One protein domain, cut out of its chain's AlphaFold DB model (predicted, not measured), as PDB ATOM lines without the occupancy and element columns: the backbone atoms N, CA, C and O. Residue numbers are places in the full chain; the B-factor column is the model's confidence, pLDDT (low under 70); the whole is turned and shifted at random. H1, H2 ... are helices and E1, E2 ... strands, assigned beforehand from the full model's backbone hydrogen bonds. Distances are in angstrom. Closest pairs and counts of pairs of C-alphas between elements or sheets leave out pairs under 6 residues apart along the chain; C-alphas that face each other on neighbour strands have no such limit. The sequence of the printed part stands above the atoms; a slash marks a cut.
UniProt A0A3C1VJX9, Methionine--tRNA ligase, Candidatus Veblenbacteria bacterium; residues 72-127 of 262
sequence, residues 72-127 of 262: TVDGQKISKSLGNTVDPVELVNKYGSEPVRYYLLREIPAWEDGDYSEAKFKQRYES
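What this domain is: This is residues 72 to 127 of the 262 residues of the protein "Methionine--tRNA ligase" of Candidatus Veblenbacteria bacterium (UniProt A0A3C1VJX9). Three short helices make half of this small model: H1 and H2 turn a corner at Gly 96, and H3 packs across H2 at nearly a right angle. Residues 72 to 87 make a long loop with no named element, reaching out to Ser 81 at one end of the longest axis, while H3 ends at the other; the short strand E1 lies between H2 and H3 along the chain. The printed part has 56 residues with three named helices and one named strand, in the order H1, H2, E1, H3, and its class is mostly helix. It is compact, with a radius of gyration of the C-alphas of 11.2 A, and its C-alphas span 32 by 26 by 17 A along their three main axes.

How they stand to each other: Start at Thr 72 and pass along residues 72 to 87 to reach H1, residues 88 to 95. A tight link, Gly 96, leads into H2, residues 97 to 106. Look at the C-alphas of Val 92 and Val 100, the closest of these two helices, 6.5 A apart: H1 and H2 are close but not clearly touching, and their lines are only just about perpendicular, at 72 degrees. Next comes a short link, residues 107 to 113, to the strand E1, residues 114 to 116. E1 pairs with no named strand, and it is only just apart from H2, the closest C-alphas being 8.2 A apart. A tight link, Ser 117, leads on to H3, residues 118 to 127, and E1 and H3 meet only through their link. H3 touches H2: their closest C-alphas, those of Tyr 103 and Phe 121, are 6.3 A apart, and their lines are about perpendicular at 83 degrees. H1 is apart from both E1 and H3. In H1, H2 and H3 every backbone O i to N i+4 pair is within hydrogen-bond range.

Where its parts are: Find C-alpha 88 at (15.507, -26.314, 42.959); from there H1 runs 10.3 A to C-alpha 95. H2 begins at C-alpha 97, at (10.626, -19.772, 38.592), and covers 14.1 A to C-alpha 106. E1 measures 6.8 A from C-alpha 114 to C-alpha 116. H3 runs 14.1 A from C-alpha 118 to C-alpha 127, which you find at (-4.543, -19.613, 46.849).

The domain as a whole: The two C-alphas farthest apart are those of Ser 81 and Ser 127, at 33.5 A, while the first and last printed C-alphas, Thr 72 and Ser 127, are 22.6 A apart. The printed part has no cut, and no link between named elements is long. The mean pLDDT of the printed part is 93.7, and no printed residue is under 70.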
ATOM      1  N   THR A  72      14.812 -26.399  55.536       93.88
ATOM      2  CA  THR A  72      14.508 -27.801  55.846       93.88
ATOM      3  C   THR A  72      13.408 -28.315  54.921       93.88
ATOM      4  O   THR A  72      12.813 -27.526  54.190       93.88
ATOM      5  N   VAL A  73      13.207 -29.632  54.873       93.88
ATOM      6  CA  VAL A  73      12.136 -30.272  54.095       93.88
ATOM      7  C   VAL A  73      11.339 -31.172  55.023       93.88
ATOM      8  O   VAL A  73      11.910 -32.094  55.612       93.88
ATOM      9  N   ASP A  74      10.047 -30.881  55.162       90.69
ATOM     10  CA  ASP A  74       9.108 -31.556  56.064       90.69
ATOM     11  C   ASP A  74       9.692 -31.761  57.484       90.69
ATOM     12  O   ASP A  74       9.651 -32.843  58.076       90.69
ATOM     13  N   GLY A  75      10.306 -30.702  58.020       90.44
ATOM     14  CA  GLY A  75      10.925 -30.640  59.346       90.44
ATOM     15  C   GLY A  75      12.303 -31.299  59.449       90.44
ATOM     16  O   GLY A  75      12.894 -31.332  60.531       90.44
ATOM     17  N   GLN A  76      12.844 -31.828  58.349       89.69
ATOM     18  CA  GLN A  76      14.122 -32.531  58.330       89.69
ATOM     19  C   GLN A  76      15.210 -31.728  57.622       89.69
ATOM     20  O   GLN A  76      14.993 -31.055  56.614       89.69
ATOM     21  N   LYS A  77      16.447 -31.853  58.113       91.00
ATOM     22  CA  LYS A  77      17.612 -31.319  57.408       91.00
ATOM     23  C   LYS A  77      17.736 -31.992  56.041       91.00
ATOM     24  O   LYS A  77      17.720 -33.219  55.952       91.00
ATOM     25  N   ILE A  78      17.940 -31.190  55.002       91.06
ATOM     26  CA  ILE A  78      18.202 -31.684  53.651       91.06
ATOM     27  C   ILE A  78      19.503 -32.494  53.655       91.06
ATOM     28  O   ILE A  78      20.570 -31.985  54.017       91.06
ATOM     29  N   SER A  79      19.431 -33.761  53.252       89.06
ATOM     30  CA  SER A  79      20.616 -34.589  53.050       89.06
ATOM     31  C   SER A  79      20.383 -35.663  51.993       89.06
ATOM     32  O   SER A  79      19.315 -36.266  51.910       89.06
ATOM     33  N   LYS A  80      21.429 -35.964  51.217       85.25
ATOM     34  CA  LYS A  80      21.388 -37.055  50.234       85.25
ATOM     35  C   LYS A  80      21.116 -38.410  50.896       85.25
ATOM     36  O   LYS A  80      20.411 -39.230  50.329       85.25
ATOM     37  N   SER A  81      21.640 -38.630  52.105       85.00
ATOM     38  CA  SER A  81      21.480 -39.885  52.851       85.00
ATOM     39  C   SER A  81      20.054 -40.143  53.333       85.00
ATOM     40  O   SER A  81      19.661 -41.298  53.424       85.00
ATOM     41  N   LEU A  82      19.283 -39.093  53.641       80.88
ATOM     42  CA  LEU A  82      17.872 -39.219  54.030       80.88
ATOM     43  C   LEU A  82      16.931 -39.296  52.818       80.88
ATOM     44  O   LEU A  82      15.738 -39.511  52.994       80.88
ATOM     45  N   GLY A  83      17.442 -39.093  51.598       85.50
ATOM     46  CA  GLY A  83      16.633 -39.092  50.377       85.50
ATOM     47  C   GLY A  83      15.649 -37.921  50.265       85.50
ATOM     48  O   GLY A  83      14.874 -37.878  49.321       85.50
ATOM     49  N   ASN A  84      15.695 -36.951  51.184       87.00
ATOM     50  CA  ASN A  84      14.798 -35.789  51.247       87.00
ATOM     51  C   ASN A  84      15.365 -34.553  50.526       87.00
ATOM     52  O   ASN A  84      15.063 -33.412  50.880       87.00
ATOM     53  N   THR A  85      16.266 -34.765  49.566       89.50
ATOM     54  CA  THR A  85      16.852 -33.661  48.803       89.50
ATOM     55  C   THR A  85      15.837 -33.143  47.800       89.50
ATOM     56  O   THR A  85      15.316 -33.909  47.001       89.50
ATOM     57  N   VAL A  86      15.596 -31.836  47.835       89.38
ATOM     58  CA  VAL A  86      14.742 -31.141  46.876       89.38
ATOM     59  C   VAL A  86      15.642 -30.363  45.928       89.38
ATOM     60  O   VAL A  86      16.368 -29.466  46.362       89.38
ATOM     61  N   ASP A  87      15.627 -30.729  44.647       91.88
ATOM     62  CA  ASP A  87      16.388 -30.018  43.625       91.88
ATOM     63  C   ASP A  87      15.615 -28.757  43.182       91.88
ATOM     64  O   ASP A  87      14.504 -28.865  42.647       91.88
ATOM     65  N   PRO A  88      16.165 -27.543  43.387       91.12
ATOM     66  CA  PRO A  88      15.507 -26.314  42.959       91.12
ATOM     67  C   PRO A  88      15.309 -26.240  41.439       91.12
ATOM     68  O   PRO A  88      14.350 -25.616  40.993       91.12
ATOM     69  N   VAL A  89      16.164 -26.878  40.635       94.94
ATOM     70  CA  VAL A  89      16.019 -26.918  39.173       94.94
ATOM     71  C   VAL A  89      14.814 -27.770  38.784       94.94
ATOM     72  O   VAL A  89      14.025 -27.359  37.936       94.94
ATOM     73  N   GLU A  90      14.616 -28.917  39.435       94.62
ATOM     74  CA  GLU A  90      13.436 -29.758  39.202       94.62
ATOM     75  C   GLU A  90      12.145 -29.047  39.617       94.62
ATOM     76  O   GLU A  90      11.169 -29.063  38.864       94.62
ATOM     77  N   LEU A  91      12.143 -28.352  40.763       94.25
ATOM     78  CA  LEU A  91      10.998 -27.539  41.184       94.25
ATOM     79  C   LEU A  91      10.666 -26.437  40.177       94.25
ATOM     80  O   LEU A  91       9.497 -26.259  39.832       94.25
ATOM     81  N   VAL A  92      11.675 -25.712  39.691       96.75
ATOM     82  CA  VAL A  92      11.489 -24.651  38.693       96.75
ATOM     83  C   VAL A  92      10.998 -25.224  37.366       96.75
ATOM     84  O   VAL A  92      10.096 -24.650  36.763       96.75
ATOM     85  N   ASN A  93      11.513 -26.371  36.928       96.06
ATOM     86  CA  ASN A  93      11.031 -27.033  35.715       96.06
ATOM     87  C   ASN A  93       9.574 -27.498  35.852       96.06
ATOM     88  O   ASN A  93       8.822 -27.458  34.880       96.06
ATOM     89  N   LYS A  94       9.166 -27.927  37.052       94.81
ATOM     90  CA  LYS A  94       7.811 -28.418  37.333       94.81
ATOM     91  C   LYS A  94       6.787 -27.294  37.502       94.81
ATOM     92  O   LYS A  94       5.660 -27.437  37.039       94.81
ATOM     93  N   TYR A  95       7.155 -26.199  38.170       95.31
ATOM     94  CA  TYR A  95       6.211 -25.159  38.605       95.31
ATOM     95  C   TYR A  95       6.478 -23.760  38.044       95.31
ATOM     96  O   TYR A  95       5.625 -22.882  38.167       95.31
ATOM     97  N   GLY A  96       7.636 -23.538  37.429       96.50
ATOM     98  CA  GLY A  96       8.125 -22.224  37.029       96.50
ATOM     99  C   GLY A  96       8.969 -21.544  38.110       96.50
ATOM    100  O   GLY A  96       8.920 -21.883  39.293       96.50
ATOM    101  N   SER A  97       9.756 -20.551  37.701       97.50
ATOM    102  CA  SER A  97      10.626 -19.772  38.592       97.50
ATOM    103  C   SER A  97       9.836 -18.838  39.510       97.50
ATOM    104  O   SER A  97      10.126 -18.767  40.703       97.50
ATOM    105  N   GLU A  98       8.823 -18.153  38.977       97.94
ATOM    106  CA  GLU A  98       8.004 -17.172  39.702       97.94
ATOM    107  C   GLU A  98       7.350 -17.773  40.965       97.94
ATOM    108  O   GLU A  98       7.522 -17.205  42.046       97.94
ATOM    109  N   PRO A  99       6.692 -18.952  40.922       98.06
ATOM    110  CA  PRO A  99       6.076 -19.527  42.119       98.06
ATOM    111  C   PRO A  99       7.090 -20.028  43.150       98.06
ATOM    112  O   PRO A  99       6.848 -19.918  44.351       98.06
ATOM    113  N   VAL A 100       8.250 -20.531  42.706       97.69
ATOM    114  CA  VAL A 100       9.354 -20.924  43.600       97.69
ATOM    115  C   VAL A 100       9.916 -19.705  44.327       97.69
ATOM    116  O   VAL A 100      10.054 -19.735  45.549       97.69
ATOM    117  N   ARG A 101      10.162 -18.601  43.608       97.62
ATOM    118  CA  ARG A 101      10.573 -17.320  44.204       97.62
ATOM    119  C   ARG A 101       9.542 -16.822  45.210       97.62
ATOM    120  O   ARG A 101       9.913 -16.464  46.326       97.62
ATOM    121  N   TYR A 102       8.266 -16.829  44.826       98.38
ATOM    122  CA  TYR A 102       7.174 -16.406  45.693       98.38
ATOM    123  C   TYR A 102       7.150 -17.207  46.989       98.38
ATOM    124  O   TYR A 102       7.198 -16.616  48.061       98.38
ATOM    125  N   TYR A 103       7.142 -18.539  46.906       97.88
ATOM    126  CA  TYR A 103       7.086 -19.392  48.089       97.88
ATOM    127  C   TYR A 103       8.271 -19.152  49.030       97.88
ATOM    128  O   TYR A 103       8.072 -18.954  50.228       97.88
ATOM    129  N   LEU A 104       9.495 -19.114  48.492       96.56
ATOM    130  CA  LEU A 104      10.698 -18.890  49.297       96.56
ATOM    131  C   LEU A 104      10.684 -17.525  49.995       96.56
ATOM    132  O   LEU A 104      11.144 -17.423  51.119       96.56
ATOM    133  N   LEU A 105      10.147 -16.481  49.364       96.88
ATOM    134  CA  LEU A 105      10.105 -15.139  49.957       96.88
ATOM    135  C   LEU A 105       8.863 -14.899  50.827       96.88
ATOM    136  O   LEU A 105       8.856 -13.976  51.639       96.88
ATOM    137  N   ARG A 106       7.805 -15.701  50.656       96.31
ATOM    138  CA  ARG A 106       6.524 -15.557  51.358       96.31
ATOM    139  C   ARG A 106       6.399 -16.441  52.592       96.31
ATOM    140  O   ARG A 106       5.744 -16.024  53.547       96.31
ATOM    141  N   GLU A 107       6.931 -17.658  52.536       94.62
ATOM    142  CA  GLU A 107       6.704 -18.699  53.546       94.62
ATOM    143  C   GLU A 107       7.964 -18.999  54.370       94.62
ATOM    144  O   GLU A 107       7.850 -19.335  55.547       94.62
ATOM    145  N   ILE A 108       9.161 -18.853  53.790       94.06
ATOM    146  CA  ILE A 108      10.425 -19.092  54.499       94.06
ATOM    147  C   ILE A 108      10.868 -17.787  55.182       94.06
ATOM    148  O   ILE A 108      11.079 -16.784  54.495       94.06
ATOM    149  N   PRO A 109      11.032 -17.767  56.519       90.31
ATOM    150  CA  PRO A 109      11.543 -16.597  57.219       90.31
ATOM    151  C   PRO A 109      12.940 -16.216  56.730       90.31
ATOM    152  O   PRO A 109      13.807 -17.065  56.542       90.31
ATOM    153  N   ALA A 110      13.189 -14.918  56.582       90.50
ATOM    154  CA  ALA A 110      14.469 -14.425  56.083       90.50
ATOM    155  C   ALA A 110      15.647 -14.685  57.047       90.50
ATOM    156  O   ALA A 110      16.774 -14.861  56.595       90.50
ATOM    157  N   TRP A 111      15.391 -14.716  58.359       89.56
ATOM    158  CA  TRP A 111      16.420 -14.749  59.414       89.56
ATOM    159  C   TRP A 111      16.513 -16.087  60.148       89.56
ATOM    160  O   TRP A 111      17.569 -16.456  60.663       89.56
ATOM    161  N   GLU A 112      15.393 -16.797  60.225       91.50
ATOM    162  CA  GLU A 112      15.256 -18.043  60.969       91.50
ATOM    163  C   GLU A 112      15.277 -19.233  60.015       91.50
ATOM    164  O   GLU A 112      15.204 -19.077  58.796       91.50
ATOM    165  N   ASP A 113      15.406 -20.436  60.571       94.62
ATOM    166  CA  ASP A 113      15.252 -21.636  59.758       94.62
ATOM    167  C   ASP A 113      13.801 -21.736  59.293       94.62
ATOM    168  O   ASP A 113      12.870 -21.524  60.070       94.62
ATOM    169  N   GLY A 114      13.617 -22.066  58.020       94.00
ATOM    170  CA  GLY A 114      12.301 -22.287  57.445       94.00
ATOM    171  C   GLY A 114      12.166 -23.688  56.882       94.00
ATOM    172  O   GLY A 114      13.148 -24.389  56.619       94.00
ATOM    173  N   ASP A 115      10.920 -24.095  56.700       95.00
ATOM    174  CA  ASP A 115      10.574 -25.430  56.243       95.00
ATOM    175  C   ASP A 115       9.868 -25.372  54.890       95.00
ATOM    176  O   ASP A 115       8.857 -24.687  54.701       95.00
ATOM    177  N   TYR A 116      10.428 -26.092  53.929       95.69
ATOM    178  CA  TYR A 116       9.787 -26.364  52.663       95.69
ATOM    179  C   TYR A 116       8.905 -27.603  52.806       95.69
ATOM    180  O   TYR A 116       9.357 -28.657  53.243       95.69
ATOM    181  N   SER A 117       7.664 -27.494  52.345       95.00
ATOM    182  CA  SER A 117       6.801 -28.646  52.122       95.00
ATOM    183  C   SER A 117       6.095 -28.467  50.789       95.00
ATOM    184  O   SER A 117       5.512 -27.407  50.533       95.00
ATOM    185  N   GLU A 118       6.107 -29.494  49.937       94.50
ATOM    186  CA  GLU A 118       5.445 -29.418  48.629       94.50
ATOM    187  C   GLU A 118       3.932 -29.173  48.788       94.50
ATOM    188  O   GLU A 118       3.325 -28.481  47.973       94.50
ATOM    189  N   ALA A 119       3.322 -29.658  49.876       95.25
ATOM    190  CA  ALA A 119       1.915 -29.404  50.182       95.25
ATOM    191  C   ALA A 119       1.636 -27.911  50.429       95.25
ATOM    192  O   ALA A 119       0.734 -27.340  49.814       95.25
ATOM    193  N   LYS A 120       2.443 -27.253  51.274       96.38
ATOM    194  CA  LYS A 120       2.331 -25.803  51.520       96.38
ATOM    195  C   LYS A 120       2.650 -24.995  50.268       96.38
ATOM    196  O   LYS A 120       1.995 -23.990  50.002       96.38
ATOM    197  N   PHE A 121       3.630 -25.445  49.486       97.44
ATOM    198  CA  PHE A 121       3.966 -24.833  48.207       97.44
ATOM    199  C   PHE A 121       2.760 -24.816  47.264       97.44
ATOM    200  O   PHE A 121       2.378 -23.750  46.782       97.44
ATOM    201  N   LYS A 122       2.119 -25.973  47.057       97.56
ATOM    202  CA  LYS A 122       0.917 -26.088  46.220       97.56
ATOM    203  C   LYS A 122      -0.230 -25.242  46.757       97.56
ATOM    204  O   LYS A 122      -0.872 -24.541  45.985       97.56
ATOM    205  N   GLN A 123      -0.431 -25.228  48.075       97.50
ATOM    206  CA  GLN A 123      -1.451 -24.389  48.697       97.50
ATOM    207  C   GLN A 123      -1.239 -22.902  48.377       97.50
ATOM    208  O   GLN A 123      -2.171 -22.251  47.918       97.50
ATOM    209  N   ARG A 124      -0.021 -22.373  48.567       97.56
ATOM    210  CA  ARG A 124       0.321 -20.972  48.256       97.56
ATOM    211  C   ARG A 124       0.209 -20.662  46.771       97.56
ATOM    212  O   ARG A 124      -0.275 -19.595  46.401       97.56
ATOM    213  N   TYR A 125       0.637 -21.596  45.927       98.19
ATOM    214  CA  TYR A 125       0.469 -21.495  44.483       98.19
ATOM    215  C   TYR A 125      -1.010 -21.310  44.132       98.19
ATOM    216  O   TYR A 125      -1.381 -20.381  43.419       98.19
ATOM    217  N   GLU A 126      -1.866 -22.192  44.636       97.38
ATOM    218  CA  GLU A 126      -3.283 -22.193  44.300       97.38
ATOM    219  C   GLU A 126      -4.015 -20.989  44.885       97.38
ATOM    220  O   GLU A 126      -4.773 -20.342  44.163       97.38
ATOM    221  N   SER A 127      -3.811 -20.681  46.168       96.69
ATOM    222  CA  SER A 127      -4.543 -19.613  46.849       96.69
ATOM    223  C   SER A 127      -4.103 -18.234  46.381       96.69
ATOM    224  O   SER A 127      -4.939 -17.437  45.964       96.69
TER     225      SER A 127